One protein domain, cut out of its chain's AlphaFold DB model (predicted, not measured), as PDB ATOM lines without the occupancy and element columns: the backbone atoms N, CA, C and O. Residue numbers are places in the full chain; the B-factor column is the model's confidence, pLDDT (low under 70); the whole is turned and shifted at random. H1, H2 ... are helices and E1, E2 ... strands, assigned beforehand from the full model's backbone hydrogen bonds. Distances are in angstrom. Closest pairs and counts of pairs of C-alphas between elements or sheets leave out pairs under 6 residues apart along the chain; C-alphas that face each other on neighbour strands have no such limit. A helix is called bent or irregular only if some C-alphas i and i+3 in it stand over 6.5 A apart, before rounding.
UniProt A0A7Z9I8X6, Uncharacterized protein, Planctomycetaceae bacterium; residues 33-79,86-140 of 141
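This is residues 33 to 79 and 86 to 140 of the 141 residues of an uncharacterized protein of Planctomycetaceae bacterium (UniProt A0A7Z9I8X6). A single six-stranded sheet, curled like part of a barrel, folds back on itself and wraps round helix H1, with its edge strands E3 and E6 coming together. H2 lies side by side with H1 on the same face and packs on E5. The printed 102 residues hold E1 E2 H1 E3 E4 E5 E6 H2 along the chain; the sheet's order is E3 E2 E1 E4 E5 E6, all antiparallel, and the class is mixed. The whole is compact, with a radius of gyration of the C-alphas of 13.0 A and spans of 36 by 27 by 26 A.

E1, residues 33 to 41, begins at C-alpha 33 (-56.634, 41.915, 22.621) and is 25.6 A long. E2, 44 to 54, is 28.5 A and bends at 47; E3 is 71 to 73. E4, 87 to 100, is 27.9 A and bends at 92; E5, 103 to 117, is 28.5 A and bends at 111; E6 is 124 to 126. H1, 59 to 68, is 16.5 A and irregular, with C-alphas 64 and 67 7.2 A apart. H2, 128 to 138, is 15.2 A and ends at C-alpha 138 (-56.180, 48.625, 1.736).

In this folded sheet, bent into two leaves, E3 E2 E1 face E5 E6, with E4 as the hinge. N 72 and O 48 of E3 and E2 are 2.9 A apart, N 35 and O 51 of E1 and E2 2.8 A, N 38 and O 97 of E1 and E4 2.9 A. In the meander E4 E5 E6, each strand the antiparallel neighbour of the one before, N 90 and O 113 are 2.8 A apart, N 116 and O 125 2.8 A. The closest C-alphas of E3 and E6, Phe 71 and Trp 124, are 4.8 A apart. H1 and H2 touch, closest at the C-alphas of Pro 67 and Val 131, 6.6 A, at a shallow tilt of 12 degrees, opposite ways. In H2 every O i to N i+4 pair is within hydrogen-bond range; in H1 0 of 6 are, beside 5 of 7 O i to N i+3 pairs.

Residues 80 to 85 are not printed; C-alphas 79 and 86 are 13.0 A apart across the cut. Of the links printed whole, none is long. Residues 76 to 79 have pLDDT under 70.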
ATOM      1  N   ARG A  33     -56.212  43.030  23.469       90.81
ATOM      2  CA  ARG A  33     -56.634  41.915  22.621       90.81
ATOM      3  C   ARG A  33     -55.437  41.369  21.869       90.81
ATOM      4  O   ARG A  33     -54.577  42.119  21.401       90.81
ATOM      5  N   LEU A  34     -55.411  40.053  21.709       94.19
ATOM      6  CA  LEU A  34     -54.436  39.382  20.865       94.19
ATOM      7  C   LEU A  34     -54.971  39.303  19.436       94.19
ATOM      8  O   LEU A  34     -56.011  38.686  19.200       94.19
ATOM      9  N   LEU A  35     -54.263  39.924  18.499       96.44
ATOM     10  CA  LEU A  35     -54.488  39.742  17.073       96.44
ATOM     11  C   LEU A  35     -53.701  38.534  16.583       96.44
ATOM     12  O   LEU A  35     -52.522  38.379  16.912       96.44
ATOM     13  N   HIS A  36     -54.353  37.723  15.762       97.25
ATOM     14  CA  HIS A  36     -53.758  36.615  15.041       97.25
ATOM     15  C   HIS A  36     -53.761  36.936  13.548       97.25
ATOM     16  O   HIS A  36     -54.817  37.073  12.934       97.25
ATOM     17  N   PHE A  37     -52.568  37.105  12.989       97.56
ATOM     18  CA  PHE A  37     -52.351  37.321  11.568       97.56
ATOM     19  C   PHE A  37     -52.080  35.976  10.903       97.56
ATOM     20  O   PHE A  37     -51.114  35.305  11.252       97.56
ATOM     21  N   GLU A  38     -52.908  35.604   9.937       97.31
ATOM     22  CA  GLU A  38     -52.754  34.393   9.133       97.31
ATOM     23  C   GLU A  38     -52.403  34.803   7.697       97.31
ATOM     24  O   GLU A  38     -53.072  35.659   7.112       97.31
ATOM     25  N   ILE A  39     -51.370  34.192   7.118       97.06
ATOM     26  CA  ILE A  39     -51.069  34.276   5.685       97.06
ATOM     27  C   ILE A  39     -51.554  32.982   5.052       97.06
ATOM     28  O   ILE A  39     -51.018  31.905   5.325       97.06
ATOM     29  N   LEU A  40     -52.569  33.106   4.204       96.44
ATOM     30  CA  LEU A  40     -53.161  32.007   3.471       96.44
ATOM     31  C   LEU A  40     -52.685  32.022   2.021       96.44
ATOM     32  O   LEU A  40     -52.705  33.070   1.376       96.44
ATOM     33  N   VAL A  41     -52.320  30.856   1.503       93.88
ATOM     34  CA  VAL A  41     -52.025  30.623   0.085       93.88
ATOM     35  C   VAL A  41     -52.938  29.496  -0.366       93.88
ATOM     36  O   VAL A  41     -52.998  28.461   0.291       93.88
ATOM     37  N   ASP A  42     -53.720  29.730  -1.420       90.12
ATOM     38  CA  ASP A  42     -54.717  28.764  -1.908       90.12
ATOM     39  C   ASP A  42     -55.640  28.231  -0.789       90.12
ATOM     40  O   ASP A  42     -55.958  27.048  -0.697       90.12
ATOM     41  N   ASP A  43     -56.061  29.150   0.089       91.56
ATOM     42  CA  ASP A  43     -56.938  28.922   1.246       91.56
ATOM     43  C   ASP A  43     -56.348  28.016   2.360       91.56
ATOM     44  O   ASP A  43     -57.051  27.689   3.320       91.56
ATOM     45  N   GLN A  44     -55.050  27.690   2.310       92.88
ATOM     46  CA  GLN A  44     -54.306  27.018   3.384       92.88
ATOM     47  C   GLN A  44     -53.446  28.009   4.169       92.88
ATOM     48  O   GLN A  44     -52.809  28.878   3.580       92.88
ATOM     49  N   ILE A  45     -53.403  27.889   5.500       93.44
ATOM     50  CA  ILE A  45     -52.582  28.770   6.343       93.44
ATOM     51  C   ILE A  45     -51.128  28.312   6.256       93.44
ATOM     52  O   ILE A  45     -50.788  27.220   6.695       93.44
ATOM     53  N   HIS A  46     -50.266  29.159   5.702       93.12
ATOM     54  CA  HIS A  46     -48.844  28.861   5.556       93.12
ATOM     55  C   HIS A  46     -48.027  29.438   6.710       93.12
ATOM     56  O   HIS A  46     -47.155  28.765   7.259       93.12
ATOM     57  N   LEU A  47     -48.316  30.686   7.085       94.44
ATOM     58  CA  LEU A  47     -47.626  31.387   8.161       94.44
ATOM     59  C   LEU A  47     -48.630  32.033   9.115       94.44
ATOM     60  O   LEU A  47     -49.691  32.498   8.693       94.44
ATOM     61  N   SER A  48     -48.249  32.130  10.383       95.44
ATOM     62  CA  SER A  48     -49.013  32.816  11.424       95.44
ATOM     63  C   SER A  48     -48.136  33.745  12.254       95.44
ATOM     64  O   SER A  48     -46.977  33.431  12.516       95.44
ATOM     65  N   GLY A  49     -48.694  34.869  12.694       95.56
ATOM     66  CA  GLY A  49     -48.046  35.822  13.593       95.56
ATOM     67  C   GLY A  49     -49.023  36.361  14.636       95.56
ATOM     68  O   GLY A  49     -50.231  36.412  14.405       95.56
ATOM     69  N   LEU A  50     -48.510  36.772  15.795       95.31
ATOM     70  CA  LEU A  50     -49.320  37.236  16.923       95.31
ATOM     71  C   LEU A  50     -48.900  38.635  17.373       95.31
ATOM     72  O   LEU A  50     -47.710  38.950  17.428       95.31
ATOM     73  N   ARG A  51     -49.872  39.471  17.758       94.88
ATOM     74  CA  ARG A  51     -49.602  40.805  18.317       94.88
ATOM     75  C   ARG A  51     -50.674  41.255  19.290       94.88
ATOM     76  O   ARG A  51     -51.853  41.295  18.956       94.88
ATOM     77  N   GLY A  52     -50.249  41.641  20.490       94.12
ATOM     78  CA  GLY A  52     -51.115  42.320  21.448       94.12
ATOM     79  C   GLY A  52     -51.356  43.768  21.025       94.12
ATOM     80  O   GLY A  52     -50.411  44.485  20.697       94.12
ATOM     81  N   VAL A  53     -52.611  44.206  21.049       94.00
ATOM     82  CA  VAL A  53     -53.012  45.600  20.816       94.00
ATOM     83  C   VAL A  53     -54.042  46.030  21.855       94.00
ATOM     84  O   VAL A  53     -54.584  45.196  22.572       94.00
ATOM     85  N   ASN A  54     -54.338  47.326  21.946       93.19
ATOM     86  CA  ASN A  54     -55.421  47.807  22.806       93.19
ATOM     87  C   ASN A  54     -56.784  47.276  22.319       93.19
ATOM     88  O   ASN A  54     -57.049  47.293  21.116       93.19
ATOM     89  N   ASP A  55     -57.658  46.870  23.240       89.81
ATOM     90  CA  ASP A  55     -59.005  46.364  22.924       89.81
ATOM     91  C   ASP A  55     -59.824  47.340  22.074       89.81
ATOM     92  O   ASP A  55     -60.525  46.938  21.144       89.81
ATOM     93  N   ASN A  56     -59.678  48.637  22.349       89.88
ATOM     94  CA  ASN A  56     -60.428  49.706  21.697       89.88
ATOM     95  C   ASN A  56     -59.819  50.151  20.364       89.88
ATOM     96  O   ASN A  56     -60.337  51.080  19.743       89.88
ATOM     97  N   MET A  57     -58.716  49.539  19.914       94.06
ATOM     98  CA  MET A  57     -58.107  49.890  18.634       94.06
ATOM     99  C   MET A  57     -59.117  49.618  17.496       94.06
ATOM    100  O   MET A  57     -59.596  48.490  17.349       94.06
ATOM    101  N   PRO A  58     -59.461  50.608  16.661       93.38
ATOM    102  CA  PRO A  58     -60.336  50.392  15.513       93.38
ATOM    103  C   PRO A  58     -59.761  49.363  14.531       93.38
ATOM    104  O   PRO A  58     -58.545  49.276  14.372       93.38
ATOM    105  N   ILE A  59     -60.628  48.617  13.832       91.88
ATOM    106  CA  ILE A  59     -60.209  47.571  12.878       91.88
ATOM    107  C   ILE A  59     -59.242  48.123  11.822       91.88
ATOM    108  O   ILE A  59     -58.191  47.538  11.591       91.88
ATOM    109  N   HIS A  60     -59.530  49.298  11.255       90.75
ATOM    110  CA  HIS A  60     -58.667  49.908  10.237       90.75
ATOM    111  C   HIS A  60     -57.240  50.208  10.737       90.75
ATOM    112  O   HIS A  60     -56.305  50.150   9.947       90.75
ATOM    113  N   GLN A  61     -57.051  50.470  12.038       94.12
ATOM    114  CA  GLN A  61     -55.732  50.729  12.637       94.12
ATOM    115  C   GLN A  61     -54.964  49.441  12.964       94.12
ATOM    116  O   GLN A  61     -53.769  49.489  13.235       94.12
ATOM    117  N   MET A  62     -55.610  48.270  12.932       95.12
ATOM    118  CA  MET A  62     -54.921  46.993  13.160       95.12
ATOM    119  C   MET A  62     -53.863  46.712  12.087       95.12
ATOM    120  O   MET A  62     -52.869  46.050  12.361       95.12
ATOM    121  N   TRP A  63     -54.039  47.231  10.873       95.81
ATOM    122  CA  TRP A  63     -53.050  47.090   9.805       95.81
ATOM    123  C   TRP A  63     -51.767  47.888  10.060       95.81
ATOM    124  O   TRP A  63     -50.730  47.580   9.475       95.81
ATOM    125  N   ASP A  64     -51.791  48.871  10.964       94.75
ATOM    126  CA  ASP A  64     -50.602  49.660  11.291       94.75
ATOM    127  C   ASP A  64     -49.572  48.885  12.109       94.75
ATOM    128  O   ASP A  64     -48.400  49.251  12.081       94.75
ATOM    129  N   VAL A  65     -49.970  47.790  12.770       95.19
ATOM    130  CA  VAL A  65     -49.030  46.917  13.492       95.19
ATOM    131  C   VAL A  65     -48.412  45.833  12.611       95.19
ATOM    132  O   VAL A  65     -47.519  45.133  13.076       95.19
ATOM    133  N   LEU A  66     -48.845  45.700  11.350       94.69
ATOM    134  CA  LEU A  66     -48.324  44.713  10.396       94.69
ATOM    135  C   LEU A  66     -46.780  44.704  10.270       94.69
ATOM    136  O   LEU A  66     -46.222  43.608  10.217       94.69
ATOM    137  N   PRO A  67     -46.068  45.853  10.260       94.06
ATOM    138  CA  PRO A  67     -44.601  45.878  10.170       94.06
ATOM    139  C   PRO A  67     -43.898  45.242  11.372       94.06
ATOM    140  O   PRO A  67     -42.775  44.764  11.248       94.06
ATOM    141  N   ASP A  68     -44.563  45.229  12.529       93.88
ATOM    142  CA  ASP A  68     -44.021  44.682  13.772       93.88
ATOM    143  C   ASP A  68     -44.296  43.177  13.914       93.88
ATOM    144  O   ASP A  68     -43.917  42.566  14.919       93.88
ATOM    145  N   ILE A  69     -45.013  42.575  12.958       95.12
ATOM    146  CA  ILE A  69     -45.387  41.167  13.018       95.12
ATOM    147  C   ILE A  69     -44.231  40.307  12.545       95.12
ATOM    148  O   ILE A  69     -43.699  40.444  11.443       95.12
ATOM    149  N   THR A  70     -43.902  39.357  13.404       94.44
ATOM    150  CA  THR A  70     -43.042  38.237  13.082       94.44
ATOM    151  C   THR A  70     -43.914  37.012  12.819       94.44
ATOM    152  O   THR A  70     -44.817  36.710  13.600       94.44
ATOM    153  N   PHE A  71     -43.655  36.334  11.709       94.56
ATOM    154  CA  PHE A  71     -44.399  35.189  11.213       94.56
ATOM    155  C   PHE A  71     -43.588  33.900  11.345       94.56
ATOM    156  O   PHE A  71     -42.391  33.848  11.039       94.56
ATOM    157  N   GLU A  72     -44.284  32.841  11.734       91.25
ATOM    158  CA  GLU A  72     -43.759  31.487  11.851       91.25
ATOM    159  C   GLU A  72     -44.572  30.525  10.972       91.25
ATOM    160  O   GLU A  72     -45.784  30.712  10.827       91.25
ATOM    161  N   PRO A  73     -43.938  29.501  10.371       90.00
ATOM    162  CA  PRO A  73     -44.656  28.436   9.680       90.00
ATOM    163  C   PRO A  73     -45.607  27.695  10.616       90.00
ATOM    164  O   PRO A  73     -45.211  27.298  11.712       90.00
ATOM    165  N   VAL A  74     -46.846  27.486  10.166       87.94
ATOM    166  CA  VAL A  74     -47.841  26.710  10.928       87.94
ATOM    167  C   VAL A  74     -47.462  25.231  10.943       87.94
ATOM    168  O   VAL A  74     -47.457  24.591  11.996       87.94
ATOM    169  N   ASP A  75     -47.061  24.707   9.788       78.81
ATOM    170  CA  ASP A  75     -46.566  23.346   9.662       78.81
ATOM    171  C   ASP A  75     -45.049  23.310   9.870       78.81
ATOM    172  O   ASP A  75     -44.257  23.901   9.136       78.81
ATOM    173  N   LYS A  76     -44.618  22.559  10.889       60.38
ATOM    174  CA  LYS A  76     -43.191  22.348  11.196       60.38
ATOM    175  C   LYS A  76     -42.478  21.476  10.154       60.38
ATOM    176  O   LYS A  76     -41.248  21.382  10.182       60.38
ATOM    177  N   GLU A  77     -43.240  20.812   9.284       54.09
ATOM    178  CA  GLU A  77     -42.735  19.948   8.212       54.09
ATOM    179  C   GLU A  77     -42.430  20.720   6.928       54.09
ATOM    180  O   GLU A  77     -41.460  20.383   6.252       54.09
ATOM    181  N   THR A  78     -43.131  21.829   6.664       50.91
ATOM    182  CA  THR A  78     -42.727  22.867   5.701       50.91
ATOM    183  C   THR A  78     -41.583  23.692   6.289       50.91
ATOM    184  O   THR A  78     -41.612  24.916   6.403       50.91
ATOM    185  N   LYS A  79     -40.500  23.000   6.658       49.00
ATOM    186  CA  LYS A  79     -39.184  23.621   6.676       49.00
ATOM    187  C   LYS A  79     -38.981  24.185   5.283       49.00
ATOM    188  O   LYS A  79     -39.076  23.454   4.305       49.00
ATOM    189  N   THR A  86     -33.235  33.476   2.535       88.31
ATOM    190  CA  THR A  86     -33.461  34.777   3.178       88.31
ATOM    191  C   THR A  86     -34.763  35.435   2.740       88.31
ATOM    192  O   THR A  86     -35.194  36.395   3.366       88.31
ATOM    193  N   THR A  87     -35.379  34.939   1.666       91.62
ATOM    194  CA  THR A  87     -36.568  35.531   1.051       91.62
ATOM    195  C   THR A  87     -37.561  34.438   0.694       91.62
ATOM    196  O   THR A  87     -37.180  33.420   0.118       91.62
ATOM    197  N   LEU A  88     -38.830  34.647   1.020       91.69
ATOM    198  CA  LEU A  88     -39.934  33.752   0.706       91.69
ATOM    199  C   LEU A  88     -40.972  34.531  -0.089       91.69
ATOM    200  O   LEU A  88     -41.499  35.525   0.399       91.69
ATOM    201  N   THR A  89     -41.249  34.080  -1.308       93.75
ATOM    202  CA  THR A  89     -42.223  34.720  -2.191       93.75
ATOM    203  C   THR A  89     -43.332  33.735  -2.508       93.75
ATOM    204  O   THR A  89     -43.076  32.659  -3.048       93.75
ATOM    205  N   TYR A  90     -44.561  34.123  -2.194       94.00
ATOM    206  CA  TYR A  90     -45.768  33.445  -2.638       94.00
ATOM    207  C   TYR A  90     -46.312  34.123  -3.892       94.00
ATOM    208  O   TYR A  90     -46.259  35.346  -4.016       94.00
ATOM    209  N   GLN A  91     -46.839  33.322  -4.813       92.56
ATOM    210  CA  GLN A  91     -47.488  33.769  -6.045       92.56
ATOM    211  C   GLN A  91     -48.862  33.107  -6.147       92.56
ATOM    212  O   GLN A  91     -49.020  31.967  -5.715       92.56
ATOM    213  N   GLY A  92     -49.837  33.802  -6.730       92.12
ATOM    214  CA  GLY A  92     -51.222  33.338  -6.823       92.12
ATOM    215  C   GLY A  92     -52.124  34.033  -5.805       92.12
ATOM    216  O   GLY A  92     -51.861  35.158  -5.397       92.12
ATOM    217  N   LYS A  93     -53.222  33.396  -5.399       94.56
ATOM    218  CA  LYS A  93     -54.166  34.007  -4.454       94.56
ATOM    219  C   LYS A  93     -53.598  33.932  -3.036       94.56
ATOM    220  O   LYS A  93     -53.747  32.917  -2.356       94.56
ATOM    221  N   VAL A  94     -52.984  35.023  -2.584       97.06
ATOM    222  CA  VAL A  94     -52.482  35.166  -1.214       97.06
ATOM    223  C   VAL A  94     -53.419  36.067  -0.419       97.06
ATOM    224  O   VAL A  94     -53.755  37.167  -0.856       97.06
ATOM    225  N   VAL A  95     -53.839  35.619   0.762       97.69
ATOM    226  CA  VAL A  95     -54.719  36.380   1.656       97.69
ATOM    227  C   VAL A  95     -54.025  36.587   2.990       97.69
ATOM    228  O   VAL A  95     -53.612  35.626   3.627       97.69
ATOM    229  N   ILE A  96     -53.944  37.835   3.445       97.44
ATOM    230  CA  ILE A  96     -53.562  38.152   4.822       97.44
ATOM    231  C   ILE A  96     -54.846  38.409   5.592       97.44
ATOM    232  O   ILE A  96     -55.650  39.263   5.208       97.44
ATOM    233  N   ARG A  97     -55.056  37.662   6.670       97.69
ATOM    234  CA  ARG A  97     -56.257  37.723   7.500       97.69
ATOM    235  C   ARG A  97     -55.891  38.126   8.919       97.69
ATOM    236  O   ARG A  97     -54.944  37.590   9.482       97.69
ATOM    237  N   ILE A  98     -56.669  39.036   9.498       97.50
ATOM    238  CA  ILE A  98     -56.582  39.414  10.908       97.50
ATOM    239  C   ILE A  98     -57.748  38.770  11.646       97.50
ATOM    240  O   ILE A  98     -58.910  38.959  11.276       97.50
ATOM    241  N   LYS A  99     -57.442  38.035  12.711       97.06
ATOM    242  CA  LYS A  99     -58.417  37.414  13.606       97.06
ATOM    243  C   LYS A  99     -58.217  37.862  15.043       97.06
ATOM    244  O   LYS A  99     -57.119  38.247  15.445       97.06
ATOM    245  N   HIS A 100     -59.279  37.757  15.823       92.88
ATOM    246  CA  HIS A 100     -59.209  37.728  17.275       92.88
ATOM    247  C   HIS A 100     -60.019  36.529  17.755       92.88
ATOM    248  O   HIS A 100     -61.209  36.437  17.469       92.88
ATOM    249  N   VAL A 101     -59.364  35.607  18.466       88.69
ATOM    250  CA  VAL A 101     -59.948  34.293  18.781       88.69
ATOM    251  C   VAL A 101     -60.381  33.616  17.467       88.69
ATOM    252  O   VAL A 101     -59.550  33.456  16.567       88.69
ATOM    253  N   ASP A 102     -61.661  33.288  17.316       88.19
ATOM    254  CA  ASP A 102     -62.209  32.613  16.140       88.19
ATOM    255  C   ASP A 102     -62.822  33.586  15.120       88.19
ATOM    256  O   ASP A 102     -63.119  33.193  13.990       88.19
ATOM    257  N   ASP A 103     -62.938  34.869  15.472       93.19
ATOM    258  CA  ASP A 103     -63.587  35.871  14.636       93.19
ATOM    259  C   ASP A 103     -62.594  36.513  13.666       93.19
ATOM    260  O   ASP A 103     -61.570  37.084  14.060       93.19
ATOM    261  N   GLN A 104     -62.918  36.461  12.371       96.44
ATOM    262  CA  GLN A 104     -62.227  37.255  11.360       96.44
ATOM    263  C   GLN A 104     -62.632  38.723  11.499       96.44
ATOM    264  O   GLN A 104     -63.793  39.082  11.316       96.44
ATOM    265  N   LEU A 105     -61.645  39.572  11.771       95.94
ATOM    266  CA  LEU A 105     -61.824  41.014  11.913       95.94
ATOM    267  C   LEU A 105     -61.696  41.715  10.565       95.94
ATOM    268  O   LEU A 105     -62.506  42.578  10.235       95.94
ATOM    269  N   ASP A 106     -60.677  41.342   9.787       97.00
ATOM    270  CA  ASP A 106     -60.454  41.888   8.455       97.00
ATOM    271  C   ASP A 106     -59.563  40.978   7.598       97.00
ATOM    272  O   ASP A 106     -58.945  40.032   8.093       97.00
ATOM    273  N   SER A 107     -59.493  41.253   6.297       97.06
ATOM    274  CA  SER A 107     -58.584  40.563   5.383       97.06
ATOM    275  C   SER A 107     -58.273  41.379   4.137       97.06
ATOM    276  O   SER A 107     -59.122  42.128   3.653       97.06
ATOM    277  N   ILE A 108     -57.108  41.121   3.549       97.00
ATOM    278  CA  ILE A 108     -56.706  41.630   2.239       97.00
ATOM    279  C   ILE A 108     -56.205  40.491   1.351       97.00
ATOM    280  O   ILE A 108     -55.531  39.580   1.825       97.00
ATOM    281  N   SER A 109     -56.531  40.556   0.060       96.50
ATOM    282  CA  SER A 109     -56.040  39.630  -0.963       96.50
ATOM    283  C   SER A 109     -55.023  40.321  -1.867       96.50
ATOM    284  O   SER A 109     -55.180  41.491  -2.206       96.50
ATOM    285  N   THR A 110     -54.005  39.581  -2.291       96.25
ATOM    286  CA  THR A 110     -52.951  40.024  -3.208       96.25
ATOM    287  C   THR A 110     -52.487  38.856  -4.083       96.25
ATOM    288  O   THR A 110     -52.628  37.700  -3.698       96.25
ATOM    289  N   GLU A 111     -51.940  39.150  -5.263       94.81
ATOM    290  CA  GLU A 111     -51.430  38.138  -6.207       94.81
ATOM    291  C   GLU A 111     -50.010  37.647  -5.880       94.81
ATOM    292  O   GLU A 111     -49.541  36.618  -6.363       94.81
ATOM    293  N   THR A 112     -49.286  38.436  -5.096       95.19
ATOM    294  CA  THR A 112     -47.919  38.149  -4.671       95.19
ATOM    295  C   THR A 112     -47.740  38.602  -3.232       95.19
ATOM    296  O   THR A 112     -48.384  39.575  -2.815       95.19
ATOM    297  N   LEU A 113     -46.902  37.889  -2.482       96.62
ATOM    298  CA  LEU A 113     -46.465  38.289  -1.149       96.62
ATOM    299  C   LEU A 113     -44.999  37.919  -0.944       96.62
ATOM    300  O   LEU A 113     -44.647  36.750  -1.096       96.62
ATOM    301  N   THR A 114     -44.157  38.882  -0.570       95.75
ATOM    302  CA  THR A 114     -42.735  38.626  -0.283       95.75
ATOM    303  C   THR A 114     -42.381  38.909   1.172       95.75
ATOM    304  O   THR A 114     -42.600  40.007   1.678       95.75
ATOM    305  N   LEU A 115     -41.778  37.920   1.833       95.31
ATOM    306  CA  LEU A 115     -41.265  38.005   3.195       95.31
ATOM    307  C   LEU A 115     -39.744  37.869   3.213       95.31
ATOM    308  O   LEU A 115     -39.154  37.130   2.422       95.31
ATOM    309  N   SER A 116     -39.121  38.536   4.176       94.00
ATOM    310  CA  SER A 116     -37.700  38.421   4.483       94.00
ATOM    311  C   SER A 116     -37.508  37.633   5.772       94.00
ATOM    312  O   SER A 116     -38.295  37.755   6.709       94.00
ATOM    313  N   ARG A 117     -36.448  36.835   5.835       91.25
ATOM    314  CA  ARG A 117     -36.072  36.084   7.032       91.25
ATOM    315  C   ARG A 117     -35.073  36.877   7.858       91.25
ATOM    316  O   ARG A 117     -34.044  37.305   7.336       91.25
ATOM    317  N   SER A 118     -35.330  37.009   9.152       86.19
ATOM    318  CA  SER A 118     -34.347  37.532  10.099       86.19
ATOM    319  C   SER A 118     -33.222  36.520  10.317       86.19
ATOM    320  O   SER A 118     -33.474  35.364  10.662       86.19
ATOM    321  N   ALA A 119     -31.974  36.965  10.160       81.69
ATOM    322  CA  ALA A 119     -30.793  36.150  10.452       81.69
ATOM    323  C   ALA A 119     -30.628  35.864  11.957       81.69
ATOM    324  O   ALA A 119     -30.015  34.865  12.323       81.69
ATOM    325  N   GLU A 120     -31.177  36.723  12.822       83.38
ATOM    326  CA  GLU A 120     -31.043  36.614  14.280       83.38
ATOM    327  C   GLU A 120     -32.103  35.694  14.887       83.38
ATOM    328  O   GLU A 120     -31.794  34.830  15.703       83.38
ATOM    329  N   THR A 121     -33.365  35.873  14.485       82.00
ATOM    330  CA  THR A 121     -34.516  35.192  15.100       82.00
ATOM    331  C   THR A 121     -35.081  34.071  14.240       82.00
ATOM    332  O   THR A 121     -36.005  33.385  14.665       82.00
ATOM    333  N   ASN A 122     -34.530  33.865  13.041       82.81
ATOM    334  CA  ASN A 122     -34.945  32.817  12.113       82.81
ATOM    335  C   ASN A 122     -36.419  32.897  11.666       82.81
ATOM    336  O   ASN A 122     -37.006  31.907  11.230       82.81
ATOM    337  N   SER A 123     -37.011  34.074  11.781       86.25
ATOM    338  CA  SER A 123     -38.438  34.301  11.595       86.25
ATOM    339  C   SER A 123     -38.716  35.145  10.356       86.25
ATOM    340  O   SER A 123     -37.808  35.801   9.838       86.25
ATOM    341  N   TRP A 124     -39.951  35.106   9.855       93.75
ATOM    342  CA  TRP A 124     -40.343  35.812   8.637       93.75
ATOM    343  C   TRP A 124     -41.020  37.138   8.963       93.75
ATOM    344  O   TRP A 124     -41.867  37.205   9.844       93.75
ATOM    345  N   SER A 125     -40.701  38.194   8.230       95.25
ATOM    346  CA  SER A 125     -41.383  39.480   8.350       95.25
ATOM    347  C   SER A 125     -41.584  40.102   6.976       95.25
ATOM    348  O   SER A 125     -40.868  39.796   6.019       95.25
ATOM    349  N   LEU A 126     -42.567  40.988   6.866       95.50
ATOM    350  CA  LEU A 126     -42.733  41.801   5.667       95.50
ATOM    351  C   LEU A 126     -41.669  42.897   5.666       95.50
ATOM    352  O   LEU A 126     -41.345  43.467   6.709       95.50
ATOM    353  N   ASN A 127     -41.099  43.181   4.497       92.56
ATOM    354  CA  ASN A 127     -40.243  44.351   4.341       92.56
ATOM    355  C   ASN A 127     -41.107  45.624   4.196       92.56
ATOM    356  O   ASN A 127     -42.321  45.545   4.000       92.56
ATOM    357  N   GLN A 128     -40.483  46.800   4.293       92.81
ATOM    358  CA  GLN A 128     -41.215  48.071   4.245       92.81
ATOM    359  C   GLN A 128     -41.943  48.288   2.909       92.81
ATOM    360  O   GLN A 128     -43.079  48.749   2.906       92.81
ATOM    361  N   GLU A 129     -41.317  47.920   1.791       95.25
ATOM    362  CA  GLU A 129     -41.915  48.041   0.455       95.25
ATOM    363  C   GLU A 129     -43.226  47.249   0.355       95.25
ATOM    364  O   GLU A 129     -44.237  47.748  -0.140       95.25
ATOM    365  N   GLU A 130     -43.233  46.032   0.896       95.62
ATOM    366  CA  GLU A 130     -44.392  45.153   0.868       95.62
ATOM    367  C   GLU A 130     -45.504  45.640   1.796       95.62
ATOM    368  O   GLU A 130     -46.680  45.609   1.430       95.62
ATOM    369  N   VAL A 131     -45.141  46.162   2.971       95.81
ATOM    370  CA  VAL A 131     -46.082  46.849   3.863       95.81
ATOM    371  C   VAL A 131     -46.741  48.022   3.138       95.81
ATOM    372  O   VAL A 131     -47.966  48.136   3.158       95.81
ATOM    373  N   ASP A 132     -45.958  48.888   2.496       95.50
ATOM    374  CA  ASP A 132     -46.470  50.089   1.831       95.50
ATOM    375  C   ASP A 132     -47.409  49.723   0.675       95.50
ATOM    376  O   ASP A 132     -48.485  50.314   0.525       95.50
ATOM    377  N   ARG A 133     -47.057  48.687  -0.094       96.19
ATOM    378  CA  ARG A 133     -47.899  48.127  -1.157       96.19
ATOM    379  C   ARG A 133     -49.228  47.606  -0.610       96.19
ATOM    380  O   ARG A 133     -50.282  47.922  -1.164       96.19
ATOM    381  N   LEU A 134     -49.203  46.839   0.480       96.12
ATOM    382  CA  LEU A 134     -50.415  46.320   1.121       96.12
ATOM    383  C   LEU A 134     -51.283  47.450   1.688       96.12
ATOM    384  O   LEU A 134     -52.497  47.436   1.498       96.12
ATOM    385  N   LYS A 135     -50.681  48.472   2.309       94.25
ATOM    386  CA  LYS A 135     -51.403  49.671   2.768       94.25
ATOM    387  C   LYS A 135     -52.050  50.430   1.613       94.25
ATOM    388  O   LYS A 135     -53.180  50.896   1.745       94.25
ATOM    389  N   HIS A 136     -51.374  50.535   0.470       94.56
ATOM    390  CA  HIS A 136     -51.957  51.151  -0.718       94.56
ATOM    391  C   HIS A 136     -53.203  50.396  -1.194       94.56
ATOM    392  O   HIS A 136     -54.226  51.025  -1.451       94.56
ATOM    393  N   LEU A 137     -53.141  49.064  -1.246       94.38
ATOM    394  CA  LEU A 137     -54.283  48.220  -1.604       94.38
ATOM    395  C   LEU A 137     -55.443  48.344  -0.602       94.38
ATOM    396  O   LEU A 137     -56.595  48.429  -1.016       94.38
ATOM    397  N   LEU A 138     -55.156  48.410   0.704       93.56
ATOM    398  CA  LEU A 138     -56.180  48.625   1.736       93.56
ATOM    399  C   LEU A 138     -56.946  49.936   1.528       93.56
ATOM    400  O   LEU A 138     -58.159  49.967   1.712       93.56
ATOM    401  N   ASN A 139     -56.260  50.998   1.103       90.94
ATOM    402  CA  ASN A 139     -56.870  52.308   0.858       90.94
ATOM    403  C   ASN A 139     -57.728  52.373  -0.419       90.94
ATOM    404  O   ASN A 139     -58.413  53.370  -0.632       90.94
ATOM    405  N   GLN A 140     -57.664  51.358  -1.285       91.06
ATOM    406  CA  GLN A 140     -58.455  51.282  -2.521       91.06
ATOM    407  C   GLN A 140     -59.777  50.515  -2.357       91.06
ATOM    408  O   GLN A 140     -60.563  50.466  -3.304       91.06
TER     409      GLN A 140